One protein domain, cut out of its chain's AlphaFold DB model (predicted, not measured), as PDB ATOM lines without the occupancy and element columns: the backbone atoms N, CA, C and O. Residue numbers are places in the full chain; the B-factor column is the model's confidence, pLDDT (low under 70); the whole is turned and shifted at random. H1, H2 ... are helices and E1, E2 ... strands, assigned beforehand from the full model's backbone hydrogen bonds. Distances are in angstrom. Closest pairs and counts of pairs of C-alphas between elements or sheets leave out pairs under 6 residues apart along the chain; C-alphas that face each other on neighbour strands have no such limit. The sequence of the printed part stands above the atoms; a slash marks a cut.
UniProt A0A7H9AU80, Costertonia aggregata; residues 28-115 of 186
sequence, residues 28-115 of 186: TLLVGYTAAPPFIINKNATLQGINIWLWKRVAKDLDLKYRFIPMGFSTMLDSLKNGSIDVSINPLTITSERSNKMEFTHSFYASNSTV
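AT A GLANCE: This is residues 28 to 115 of the 186 residues of a protein of Costertonia aggregata (UniProt A0A7H9AU80). A small parallel pair of strands, E1 and E4, lengthened to three strands by the short stretch 87 to 88 beside E1, has helix H1 on one side and helix H2 on another, near E1. A small hairpin of E2 and E3 lies off beyond the start of H1, and a long stretch with little regular structure, broken by the one-turn helix H3, makes the rest and ends in a tail. The printed part has 88 residues with four named strands and three named helices, in the order E1, E2, E3, H1, E4, H2, H3. The class is mixed, helices and strands, with under half of the residues in named elements. The whole is compact, with a radius of gyration of the C-alphas of 13.2 A and spans of 33 by 32 by 26 A.

IN THESE COORDINATES: E1, residues 29 to 33, begins at C-alpha 29, (-33.301, 52.147, -36.712), and is 12.6 A long. E2, residues 41 to 43, and E3, residues 46 to 48, follow. H1, residues 50 to 61, is 16.6 A long and begins at C-alpha 50, (-33.233, 45.925, -18.247). E4, residues 66 to 70, is 13.1 A long. H2, residues 73 to 81, is 12.6 A long. H3, residues 96 to 99, ends at C-alpha 99, (-14.903, 56.482, -27.247).

HOW THE PARTS SIT: E1 and E4 are parallel neighbours at 28 degrees, with N 31 and O 67 2.9 A apart and N 67 and O 29 2.8 A apart, within hydrogen-bond range. Residues 31 to 32 of E1 also pair, parallel, with residues 87 to 88. The closest C-alphas of E1 and H2 are those of Gly 32 and Met 76, 6.1 A apart. The closest C-alphas of H1 and E4 are those of Ala 59 and Tyr 66, 7.8 A apart. E2 and E3 form a hairpin, antiparallel at 153 degrees, with N 41 and O 48 2.8 A apart, within hydrogen-bond range. H1 and H2 are apart, and H3 is apart from both. In H1 and H2 every O i to N i+4 pair is within hydrogen-bond range; H3, with four residues, is too short for such a pair.

THE WHOLE: The two farthest C-alphas, those of Thr 28 and Val 115, are 41.7 A apart. The printed part has no cut. The link from H2 to H3, 14 residues, is long. After H3, residues 100 to 115 hold no named element. The mean pLDDT of the printed part is 91.1, and residue 111 alone is under 70.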
ATOM      1  N   THR A  28     -36.140  53.270 -40.169       93.06
ATOM      2  CA  THR A  28     -36.203  52.193 -39.176       93.06
ATOM      3  C   THR A  28     -34.812  51.949 -38.629       93.06
ATOM      4  O   THR A  28     -33.990  51.346 -39.309       93.06
ATOM      5  N   LEU A  29     -34.585  52.336 -37.376       95.88
ATOM      6  CA  LEU A  29     -33.301  52.147 -36.712       95.88
ATOM      7  C   LEU A  29     -32.959  50.661 -36.566       95.88
ATOM      8  O   LEU A  29     -33.751  49.859 -36.052       95.88
ATOM      9  N   LEU A  30     -31.754  50.295 -36.967       96.62
ATOM     10  CA  LEU A  30     -31.182  48.972 -36.800       96.62
ATOM     11  C   LEU A  30     -30.475  48.902 -35.445       96.62
ATOM     12  O   LEU A  30     -29.420  49.498 -35.227       96.62
ATOM     13  N   VAL A  31     -31.078  48.162 -34.518       97.00
ATOM     14  CA  VAL A  31     -30.618  48.056 -33.132       97.00
ATOM     15  C   VAL A  31     -29.906  46.725 -32.947       97.00
ATOM     16  O   VAL A  31     -30.543  45.676 -32.795       97.00
ATOM     17  N   GLY A  32     -28.579  46.762 -32.969       96.31
ATOM     18  CA  GLY A  32     -27.742  45.590 -32.748       96.31
ATOM     19  C   GLY A  32     -27.751  45.163 -31.283       96.31
ATOM     20  O   GLY A  32     -27.649  45.997 -30.377       96.31
ATOM     21  N   TYR A  33     -27.854  43.855 -31.045       95.81
ATOM     22  CA  TYR A  33     -27.721  43.311 -29.702       95.81
ATOM     23  C   TYR A  33     -26.996  41.963 -29.652       95.81
ATOM     24  O   TYR A  33     -27.139  41.108 -30.528       95.81
ATOM     25  N   THR A  34     -26.294  41.737 -28.546       95.50
ATOM     26  CA  THR A  34     -25.769  40.429 -28.129       95.50
ATOM     27  C   THR A  34     -26.401  40.034 -26.796       95.50
ATOM     28  O   THR A  34     -26.552  40.876 -25.910       95.50
ATOM     29  N   ALA A  35     -26.776  38.762 -26.630       94.50
ATOM     30  CA  ALA A  35     -27.325  38.269 -25.366       94.50
ATOM     31  C   ALA A  35     -26.303  38.439 -24.228       94.50
ATOM     32  O   ALA A  35     -25.162  37.995 -24.339       94.50
ATOM     33  N   ALA A  36     -26.722  39.083 -23.142       93.81
ATOM     34  CA  ALA A  36     -25.884  39.392 -21.990       93.81
ATOM     35  C   ALA A  36     -26.758  39.422 -20.724       93.81
ATOM     36  O   ALA A  36     -27.192  40.498 -20.302       93.81
ATOM     37  N   PRO A  37     -27.098  38.260 -20.137       92.25
ATOM     38  CA  PRO A  37     -27.872  38.215 -18.902       92.25
ATOM     39  C   PRO A  37     -27.159  38.957 -17.754       92.25
ATOM     40  O   PRO A  37     -25.933  38.905 -17.678       92.25
ATOM     41  N   PRO A  38     -27.895  39.630 -16.850       91.06
ATOM     42  CA  PRO A  38     -29.355  39.794 -16.827       91.06
ATOM     43  C   PRO A  38     -29.879  40.955 -17.703       91.06
ATOM     44  O   PRO A  38     -31.082  41.211 -17.732       91.06
ATOM     45  N   PHE A  39     -29.005  41.672 -18.416       93.12
ATOM     46  CA  PHE A  39     -29.348  42.907 -19.130       93.12
ATOM     47  C   PHE A  39     -30.132  42.680 -20.422       93.12
ATOM     48  O   PHE A  39     -31.071  43.423 -20.718       93.12
ATOM     49  N   ILE A  40     -29.742  41.653 -21.178       95.06
ATOM     50  CA  ILE A  40     -30.394  41.218 -22.414       95.06
ATOM     51  C   ILE A  40     -30.518  39.698 -22.372       95.06
ATOM     52  O   ILE A  40     -29.527  38.972 -22.444       95.06
ATOM     53  N   ILE A  41     -31.751  39.221 -22.265       94.62
ATOM     54  CA  ILE A  41     -32.107  37.810 -22.186       94.62
ATOM     55  C   ILE A  41     -32.952  37.481 -23.411       94.62
ATOM     56  O   ILE A  41     -33.992  38.099 -23.638       94.62
ATOM     57  N   ASN A  42     -32.518  36.491 -24.185       91.38
ATOM     58  CA  ASN A  42     -33.299  35.931 -25.280       91.38
ATOM     59  C   ASN A  42     -33.875  34.582 -24.828       91.38
ATOM     60  O   ASN A  42     -33.141  33.598 -24.741       91.38
ATOM     61  N   LYS A  43     -35.168  34.548 -24.489       86.31
ATOM     62  CA  LYS A  43     -35.893  33.319 -24.125       86.31
ATOM     63  C   LYS A  43     -37.008  33.083 -25.133       86.31
ATOM     64  O   LYS A  43     -37.933  33.885 -25.195       86.31
ATOM     65  N   ASN A  44     -36.944  31.980 -25.878       79.94
ATOM     66  CA  ASN A  44     -38.012  31.531 -26.783       79.94
ATOM     67  C   ASN A  44     -38.529  32.657 -27.700       79.94
ATOM     68  O   ASN A  44     -39.713  32.978 -27.685       79.94
ATOM     69  N   ALA A  45     -37.619  33.317 -28.425       77.94
ATOM     70  CA  ALA A  45     -37.905  34.466 -29.295       77.94
ATOM     71  C   ALA A  45     -38.465  35.721 -28.588       77.94
ATOM     72  O   ALA A  45     -38.856  36.687 -29.242       77.94
ATOM     73  N   THR A  46     -38.457  35.752 -27.254       88.25
ATOM     74  CA  THR A  46     -38.859  36.913 -26.461       88.25
ATOM     75  C   THR A  46     -37.620  37.591 -25.883       88.25
ATOM     76  O   THR A  46     -36.883  36.999 -25.091       88.25
ATOM     77  N   LEU A  47     -37.404  38.853 -26.258       93.88
ATOM     78  CA  LEU A  47     -36.344  39.685 -25.690       93.88
ATOM     79  C   LEU A  47     -36.807  40.350 -24.394       93.88
ATOM     80  O   LEU A  47     -37.823  41.053 -24.364       93.88
ATOM     81  N   GLN A  48     -36.033  40.133 -23.334       94.56
ATOM     82  CA  GLN A  48     -36.269  40.635 -21.981       94.56
ATOM     83  C   GLN A  48     -34.966  41.165 -21.363       94.56
ATOM     84  O   GLN A  48     -33.888  41.000 -21.929       94.56
ATOM     85  N   GLY A  49     -35.067  41.784 -20.189       93.44
ATOM     86  CA  GLY A  49     -33.940  42.372 -19.463       93.44
ATOM     87  C   GLY A  49     -34.009  43.898 -19.409       93.44
ATOM     88  O   GLY A  49     -34.826  44.528 -20.087       93.44
ATOM     89  N   ILE A  50     -33.168  44.491 -18.560       92.69
ATOM     90  CA  ILE A  50     -33.233  45.925 -18.247       92.69
ATOM     91  C   ILE A  50     -32.941  46.808 -19.467       92.69
ATOM     92  O   ILE A  50     -33.660  47.778 -19.694       92.69
ATOM     93  N   ASN A  51     -31.977  46.434 -20.315       94.56
ATOM     94  CA  ASN A  51     -31.618  47.231 -21.492       94.56
ATOM     95  C   ASN A  51     -32.703  47.149 -22.575       94.56
ATOM     96  O   ASN A  51     -32.992  48.144 -23.235       94.56
ATOM     97  N   ILE A  52     -33.364  45.992 -22.713       95.69
ATOM     98  CA  ILE A  52     -34.514  45.838 -23.616       95.69
ATOM     99  C   ILE A  52     -35.688  46.697 -23.147       95.69
ATOM    100  O   ILE A  52     -36.331  47.364 -23.959       95.69
ATOM    101  N   TRP A  53     -35.982  46.676 -21.845       94.88
ATOM    102  CA  TRP A  53     -37.042  47.497 -21.265       94.88
ATOM    103  C   TRP A  53     -36.763  48.992 -21.448       94.88
ATOM    104  O   TRP A  53     -37.648  49.727 -21.892       94.88
ATOM    105  N   LEU A  54     -35.528  49.423 -21.174       94.69
ATOM    106  CA  LEU A  54     -35.113  50.816 -21.304       94.69
ATOM    107  C   LEU A  54     -35.224  51.290 -22.755       94.69
ATOM    108  O   LEU A  54     -35.855  52.312 -23.012       94.69
ATOM    109  N   TRP A  55     -34.693  50.518 -23.705       96.06
ATOM    110  CA  TRP A  55     -34.790  50.852 -25.124       96.06
ATOM    111  C   TRP A  55     -36.242  50.970 -25.590       96.06
ATOM    112  O   TRP A  55     -36.600  51.942 -26.246       96.06
ATOM    113  N   LYS A  56     -37.106  50.018 -25.213       95.94
ATOM    114  CA  LYS A  56     -38.537  50.065 -25.557       95.94
ATOM    115  C   LYS A  56     -39.215  51.334 -25.039       95.94
ATOM    116  O   LYS A  56     -40.073  51.870 -25.734       95.94
ATOM    117  N   ARG A  57     -38.848  51.803 -23.841       96.44
ATOM    118  CA  ARG A  57     -39.357  53.061 -23.280       96.44
ATOM    119  C   ARG A  57     -38.853  54.264 -24.076       96.44
ATOM    120  O   ARG A  57     -39.677  55.025 -24.560       96.44
ATOM    121  N   VAL A  58     -37.544  54.366 -24.300       94.88
ATOM    122  CA  VAL A  58     -36.936  55.461 -25.081       94.88
ATOM    123  C   VAL A  58     -37.519  55.533 -26.494       94.88
ATOM    124  O   VAL A  58     -37.940  56.594 -26.940       94.88
ATOM    125  N   ALA A  59     -37.609  54.397 -27.185       95.94
ATOM    126  CA  ALA A  59     -38.162  54.334 -28.529       95.94
ATOM    127  C   ALA A  59     -39.648  54.718 -28.572       95.94
ATOM    128  O   ALA A  59     -40.089  55.318 -29.546       95.94
ATOM    129  N   LYS A  60     -40.414  54.401 -27.520       96.44
ATOM    130  CA  LYS A  60     -41.810  54.829 -27.393       96.44
ATOM    131  C   LYS A  60     -41.917  56.338 -27.162       96.44
ATOM    132  O   LYS A  60     -42.716  56.983 -27.829       96.44
ATOM    133  N   ASP A  61     -41.121  56.883 -26.247       96.56
ATOM    134  CA  ASP A  61     -41.170  58.301 -25.869       96.56
ATOM    135  C   ASP A  61     -40.739  59.216 -27.029       96.56
ATOM    136  O   ASP A  61     -41.248  60.324 -27.174       96.56
ATOM    137  N   LEU A  62     -39.843  58.725 -27.891       94.25
ATOM    138  CA  LEU A  62     -39.347  59.427 -29.078       94.25
ATOM    139  C   LEU A  62     -40.090  59.057 -30.379       94.25
ATOM    140  O   LEU A  62     -39.743  59.560 -31.448       94.25
ATOM    141  N   ASP A  63     -41.095  58.175 -30.311       94.50
ATOM    142  CA  ASP A  63     -41.837  57.640 -31.462       94.50
ATOM    143  C   ASP A  63     -40.909  57.137 -32.594       94.50
ATOM    144  O   ASP A  63     -41.024  57.520 -33.766       94.50
ATOM    145  N   LEU A  64     -39.927  56.308 -32.221       94.56
ATOM    146  CA  LEU A  64     -38.919  55.735 -33.113       94.56
ATOM    147  C   LEU A  64     -39.368  54.377 -33.656       94.56
ATOM    148  O   LEU A  64     -39.794  53.490 -32.913       94.56
ATOM    149  N   LYS A  65     -39.175  54.175 -34.961       95.44
ATOM    150  CA  LYS A  65     -39.264  52.850 -35.581       95.44
ATOM    151  C   LYS A  65     -37.913  52.164 -35.461       95.44
ATOM    152  O   LYS A  65     -36.891  52.777 -35.745       95.44
ATOM    153  N   TYR A  66     -37.904  50.899 -35.057       95.88
ATOM    154  CA  TYR A  66     -36.665  50.144 -34.913       95.88
ATOM    155  C   TYR A  66     -36.855  48.650 -35.179       95.88
ATOM    156  O   TYR A  66     -37.961  48.111 -35.077       95.88
ATOM    157  N   ARG A  67     -35.748  47.969 -35.480       95.56
ATOM    158  CA  ARG A  67     -35.653  46.514 -35.608       95.56
ATOM    159  C   ARG A  67     -34.457  46.012 -34.814       95.56
ATOM    160  O   ARG A  67     -33.347  46.500 -34.984       95.56
ATOM    161  N   PHE A  68     -34.677  44.996 -33.985       95.62
ATOM    162  CA  PHE A  68     -33.586  44.317 -33.296       95.62
ATOM    163  C   PHE A  68     -32.857  43.353 -34.232       95.62
ATOM    164  O   PHE A  68     -33.498  42.534 -34.894       95.62
ATOM    165  N   ILE A  69     -31.527  43.419 -34.243       95.56
ATOM    166  CA  ILE A  69     -30.660  42.524 -35.011       95.56
ATOM    167  C   ILE A  69     -29.772  41.744 -34.029       95.56
ATOM    168  O   ILE A  69     -28.936  42.356 -33.361       95.56
ATOM    169  N   PRO A  70     -29.940  40.413 -33.903       94.69
ATOM    170  CA  PRO A  70     -29.043  39.595 -33.097       94.69
ATOM    171  C   PRO A  70     -27.679  39.478 -33.774       94.69
ATOM    172  O   PRO A  70     -27.591  39.124 -34.948       94.69
ATOM    173  N   MET A  71     -26.610  39.736 -33.025       95.44
ATOM    174  CA  MET A  71     -25.236  39.691 -33.528       95.44
ATOM    175  C   MET A  71     -24.281  39.158 -32.457       95.44
ATOM    176  O   MET A  71     -24.541  39.263 -31.255       95.44
ATOM    177  N   GLY A  72     -23.137  38.624 -32.888       95.50
ATOM    178  CA  GLY A  72     -22.005  38.391 -31.989       95.50
ATOM    179  C   GLY A  72     -21.396  39.714 -31.515       95.50
ATOM    180  O   GLY A  72     -21.459  40.714 -32.224       95.50
ATOM    181  N   PHE A  73     -20.779  39.717 -30.331       93.50
ATOM    182  CA  PHE A  73     -20.265  40.942 -29.706       93.50
ATOM    183  C   PHE A  73     -19.248  41.692 -30.581       93.50
ATOM    184  O   PHE A  73     -19.380  42.896 -30.774       93.50
ATOM    185  N   SER A  74     -18.263  40.984 -31.151       93.50
ATOM    186  CA  SER A  74     -17.267  41.599 -32.045       93.50
ATOM    187  C   SER A  74     -17.928  42.171 -33.297       93.50
ATOM    188  O   SER A  74     -17.750  43.341 -33.609       93.50
ATOM    189  N   THR A  75     -18.773  41.370 -33.956       95.25
ATOM    190  CA  THR A  75     -19.490  41.777 -35.169       95.25
ATOM    191  C   THR A  75     -20.374  42.993 -34.924       95.25
ATOM    192  O   THR A  75     -20.468  43.854 -35.790       95.25
ATOM    193  N   MET A  76     -21.004  43.095 -33.752       95.12
ATOM    194  CA  MET A  76     -21.806  44.252 -33.362       95.12
ATOM    195  C   MET A  76     -20.954  45.521 -33.252       95.12
ATOM    196  O   MET A  76     -21.364  46.560 -33.758       95.12
ATOM    197  N   LEU A  77     -19.774  45.452 -32.627       93.31
ATOM    198  CA  LEU A  77     -18.869  46.605 -32.530       93.31
ATOM    199  C   LEU A  77     -18.360  47.044 -33.909       93.31
ATOM    200  O   LEU A  77     -18.334  48.239 -34.197       93.31
ATOM    201  N   ASP A  78     -18.009  46.088 -34.770       93.94
ATOM    202  CA  ASP A  78     -17.577  46.376 -36.142       93.94
ATOM    203  C   ASP A  78     -18.720  46.966 -36.983       93.94
ATOM    204  O   ASP A  78     -18.507  47.915 -37.737       93.94
ATOM    205  N   SER A  79     -19.939  46.451 -36.802       94.25
ATOM    206  CA  SER A  79     -21.147  46.934 -37.484       94.25
ATOM    207  C   SER A  79     -21.555  48.333 -37.028       94.25
ATOM    208  O   SER A  79     -22.060  49.118 -37.821       94.25
ATOM    209  N   LEU A  80     -21.335  48.664 -35.752       93.31
ATOM    210  CA  LEU A  80     -21.560  50.017 -35.249       93.31
ATOM    211  C   LEU A  80     -20.527  50.983 -35.839       93.31
ATOM    212  O   LEU A  80     -20.867  52.075 -36.280       93.31
ATOM    213  N   LYS A  81     -19.260  50.558 -35.908       91.25
ATOM    214  CA  LYS A  81     -18.166  51.363 -36.464       91.25
ATOM    215  C   LYS A  81     -18.344  51.655 -37.959       91.25
ATOM    216  O   LYS A  81     -17.954  52.724 -38.416       91.25
ATOM    217  N   ASN A  82     -18.857  50.696 -38.728       92.94
ATOM    218  CA  ASN A  82     -19.026  50.840 -40.177       92.94
ATOM    219  C   ASN A  82     -20.418  51.363 -40.591       92.94
ATOM    220  O   ASN A  82     -20.659  51.507 -41.787       92.94
ATOM    221  N   GLY A  83     -21.316  51.627 -39.634       91.81
ATOM    222  CA  GLY A  83     -22.673  52.124 -39.887       91.81
ATOM    223  C   GLY A  83     -23.663  51.082 -40.419       91.81
ATOM    224  O   GLY A  83     -24.715  51.451 -40.927       91.81
ATOM    225  N   SER A  84     -23.359  49.781 -40.327       94.12
ATOM    226  CA  SER A  84     -24.314  48.710 -40.680       94.12
ATOM    227  C   SER A  84     -25.435  48.549 -39.647       94.12
ATOM    228  O   SER A  84     -26.464  47.942 -39.942       94.12
ATOM    229  N   ILE A  85     -25.222  49.046 -38.426       95.94
ATOM    230  CA  ILE A  85     -26.256  49.237 -37.407       95.94
ATOM    231  C   ILE A  85     -26.164  50.662 -36.870       95.94
ATOM    232  O   ILE A  85     -25.073  51.228 -36.810       95.94
ATOM    233  N   ASP A  86     -27.291  51.203 -36.423       94.88
ATOM    234  CA  ASP A  86     -27.360  52.588 -35.951       94.88
ATOM    235  C   ASP A  86     -27.048  52.690 -34.458       94.88
ATOM    236  O   ASP A  86     -26.434  53.650 -33.998       94.88
ATOM    237  N   VAL A  87     -27.492  51.702 -33.673       95.44
ATOM    238  CA  VAL A  87     -27.402  51.738 -32.208       95.44
ATOM    239  C   VAL A  87     -27.113  50.349 -31.647       95.44
ATOM    240  O   VAL A  87     -27.684  49.349 -32.086       95.44
ATOM    241  N   SER A  88     -26.272  50.289 -30.612       95.44
ATOM    242  CA  SER A  88     -26.154  49.124 -29.733       95.44
ATOM    243  C   SER A  88     -26.764  49.424 -28.369       95.44
ATOM    244  O   SER A  88     -26.528  50.480 -27.787       95.44
ATOM    245  N   ILE A  89     -27.516  48.464 -27.833       95.06
ATOM    246  CA  ILE A  89     -28.097  48.544 -26.484       95.06
ATOM    247  C   ILE A  89     -27.387  47.623 -25.489       95.06
ATOM    248  O   ILE A  89     -27.933  47.310 -24.432       95.06
ATOM    249  N   ASN A  90     -26.193  47.130 -25.819       94.50
ATOM    250  CA  ASN A  90     -25.460  46.207 -24.959       94.50
ATOM    251  C   ASN A  90     -24.866  46.899 -23.724       94.50
ATOM    252  O   ASN A  90     -24.482  48.065 -23.794       94.50
ATOM    253  N   PRO A  91     -24.740  46.183 -22.588       90.88
ATOM    254  CA  PRO A  91     -23.979  46.679 -21.448       90.88
ATOM    255  C   PRO A  91     -22.496  46.763 -21.841       90.88
ATOM    256  O   PRO A  91     -21.792  45.756 -21.894       90.88
ATOM    257  N   LEU A  92     -22.037  47.970 -22.169       89.19
ATOM    258  CA  LEU A  92     -20.680  48.242 -22.629       89.19
ATOM    259  C   LEU A  92     -19.957  49.146 -21.637       89.19
ATOM    260  O   LEU A  92     -20.421  50.236 -21.314       89.19
ATOM    261  N   THR A  93     -18.775  48.718 -21.203       86.94
ATOM    262  CA  THR A  93     -17.854  49.595 -20.483       86.94
ATOM    263  C   THR A  93     -17.322  50.663 -21.434       86.94
ATOM    264  O   THR A  93     -16.776  50.333 -22.497       86.94
ATOM    265  N   ILE A  94     -17.462  51.924 -21.025       86.50
ATOM    266  CA  ILE A  94     -16.888  53.081 -21.710       86.50
ATOM    267  C   ILE A  94     -15.375  53.050 -21.485       86.50
ATOM    268  O   ILE A  94     -14.903  53.073 -20.351       86.50
ATOM    269  N   THR A  95     -14.615  52.970 -22.572       88.31
ATOM    270  CA  THR A  95     -13.148  53.030 -22.559       88.31
ATOM    271  C   THR A  95     -12.678  54.093 -23.540       88.31
ATOM    272  O   THR A  95     -13.401  54.424 -24.486       88.31
ATOM    273  N   SER A  96     -11.463  54.615 -23.360       88.94
ATOM    274  CA  SER A  96     -10.894  55.613 -24.278       88.94
ATOM    275  C   SER A  96     -10.797  55.080 -25.709       88.94
ATOM    276  O   SER A  96     -11.148  55.772 -26.656       88.94
ATOM    277  N   GLU A  97     -10.398  53.814 -25.876       89.38
ATOM    278  CA  GLU A  97     -10.277  53.198 -27.201       89.38
ATOM    279  C   GLU A  97     -11.619  53.133 -27.944       89.38
ATOM    280  O   GLU A  97     -11.673  53.386 -29.149       89.38
ATOM    281  N   ARG A  98     -12.705  52.811 -27.230       88.88
ATOM    282  CA  ARG A  98     -14.047  52.771 -27.816       88.88
ATOM    283  C   ARG A  98     -14.572  54.176 -28.073       88.88
ATOM    284  O   ARG A  98     -15.052  54.422 -29.167       88.88
ATOM    285  N   SER A  99     -14.408  55.099 -27.128       89.25
ATOM    286  CA  SER A  99     -14.903  56.482 -27.247       89.25
ATOM    287  C   SER A  99     -14.267  57.245 -28.415       89.25
ATOM    288  O   SER A  99     -14.887  58.134 -28.981       89.25
ATOM    289  N   ASN A 100     -13.056  56.861 -28.833       89.12
ATOM    290  CA  ASN A 100     -12.418  57.404 -30.036       89.12
ATOM    291  C   ASN A 100     -13.046  56.905 -31.353       89.12
ATOM    292  O   ASN A 100     -12.744  57.445 -32.414       89.12
ATOM    293  N   LYS A 101     -13.842  55.830 -31.313       87.81
ATOM    294  CA  LYS A 101     -14.400  55.142 -32.492       87.81
ATOM    295  C   LYS A 101     -15.933  55.147 -32.524       87.81
ATOM    296  O   LYS A 101     -16.494  54.861 -33.574       87.81
ATOM    297  N   MET A 102     -16.595  55.396 -31.393       89.00
ATOM    298  CA  MET A 102     -18.051  55.381 -31.252       89.00
ATOM    299  C   MET A 102     -18.503  56.372 -30.183       89.00
ATOM    300  O   MET A 102     -17.792  56.615 -29.206       89.00
ATOM    301  N   GLU A 103     -19.712  56.895 -30.351       90.69
ATOM    302  CA  GLU A 103     -20.339  57.776 -29.374       90.69
ATOM    303  C   GLU A 103     -21.101  56.964 -28.322       90.69
ATOM    304  O   GLU A 103     -21.767  55.973 -28.630       90.69
ATOM    305  N   PHE A 104     -20.999  57.390 -27.064       91.06
ATOM    306  CA  PHE A 104     -21.717  56.791 -25.945       91.06
ATOM    307  C   PHE A 104     -22.745  57.770 -25.400       91.06
ATOM    308  O   PHE A 104     -22.482  58.965 -25.260       91.06
ATOM    309  N   THR A 105     -23.903  57.242 -25.020       90.00
ATOM    310  CA  THR A 105     -24.857  57.980 -24.196       90.00
ATOM    311  C   THR A 105     -24.344  58.098 -22.762       90.00
ATOM    312  O   THR A 105     -23.370  57.454 -22.356       90.00
ATOM    313  N   HIS A 106     -25.022  58.914 -21.955       85.56
ATOM    314  CA  HIS A 106     -24.755  58.950 -20.524       85.56
ATOM    315  C   HIS A 106     -24.977  57.573 -19.892       85.56
ATOM    316  O   HIS A 106     -26.005  56.926 -20.110       85.56
ATOM    317  N   SER A 107     -24.008  57.141 -19.081       83.50
ATOM    318  CA  SER A 107     -24.127  55.882 -18.357       83.50
ATOM    319  C   SER A 107     -25.311  55.936 -17.393       83.50
ATOM    320  O   SER A 107     -25.404  56.829 -16.553       83.50
ATOM    321  N   PHE A 108     -26.197  54.952 -17.503       78.50
ATOM    322  CA  PHE A 108     -27.328  54.750 -16.597       78.50
ATOM    323  C   PHE A 108     -27.056  53.649 -15.557       78.50
ATOM    324  O   PHE A 108     -27.906  53.382 -14.709       78.50
ATOM    325  N   TYR A 109     -25.896  52.984 -15.628       76.50
ATOM    326  CA  TYR A 109     -25.520  51.892 -14.734       76.50
ATOM    327  C   TYR A 109     -24.022  51.941 -14.415       76.50
ATOM    328  O   TYR A 109     -23.179  51.807 -15.303       76.50
ATOM    329  N   ALA A 110     -23.686  52.110 -13.136       70.69
ATOM    330  CA  ALA A 110     -22.317  52.028 -12.641       70.69
ATOM    331  C   ALA A 110     -22.106  50.672 -11.959       70.69
ATOM    332  O   ALA A 110     -22.823  50.324 -11.024       70.69
ATOM    333  N   SER A 111     -21.133  49.894 -12.436       67.94
ATOM    334  CA  SER A 111     -20.736  48.640 -11.796       67.94
ATOM    335  C   SER A 111     -19.558  48.864 -10.855       67.94
ATOM    336  O   SER A 111     -18.552  49.446 -11.260       67.94
ATOM    337  N   ASN A 112     -19.636  48.314  -9.648       70.94
ATOM    338  CA  ASN A 112     -18.500  48.199  -8.741       70.94
ATOM    339  C   ASN A 112     -17.854  46.816  -8.899       70.94
ATOM    340  O   ASN A 112     -18.550  45.810  -9.052       70.94
ATOM    341  N   SER A 113     -16.525  46.753  -8.836       72.38
ATOM    342  CA  SER A 113     -15.806  45.481  -8.766       72.38
ATOM    343  C   SER A 113     -16.017  44.855  -7.391       72.38
ATOM    344  O   SER A 113     -15.617  45.425  -6.379       72.38
ATOM    345  N   THR A 114     -16.637  43.679  -7.358       78.25
ATOM    346  CA  THR A 114     -16.749  42.850  -6.157       78.25
ATOM    347  C   THR A 114     -16.197  41.461  -6.443       78.25
ATOM    348  O   THR A 114     -16.251  40.988  -7.582       78.25
ATOM    349  N   VAL A 115     -15.645  40.813  -5.421       81.44
ATOM    350  CA  VAL A 115     -15.151  39.439  -5.518       81.44
ATOM    351  C   VAL A 115     -16.251  38.514  -5.021       81.44
ATOM    352  O   VAL A 115     -16.626  38.551  -3.851       81.44
TER     353      VAL A 115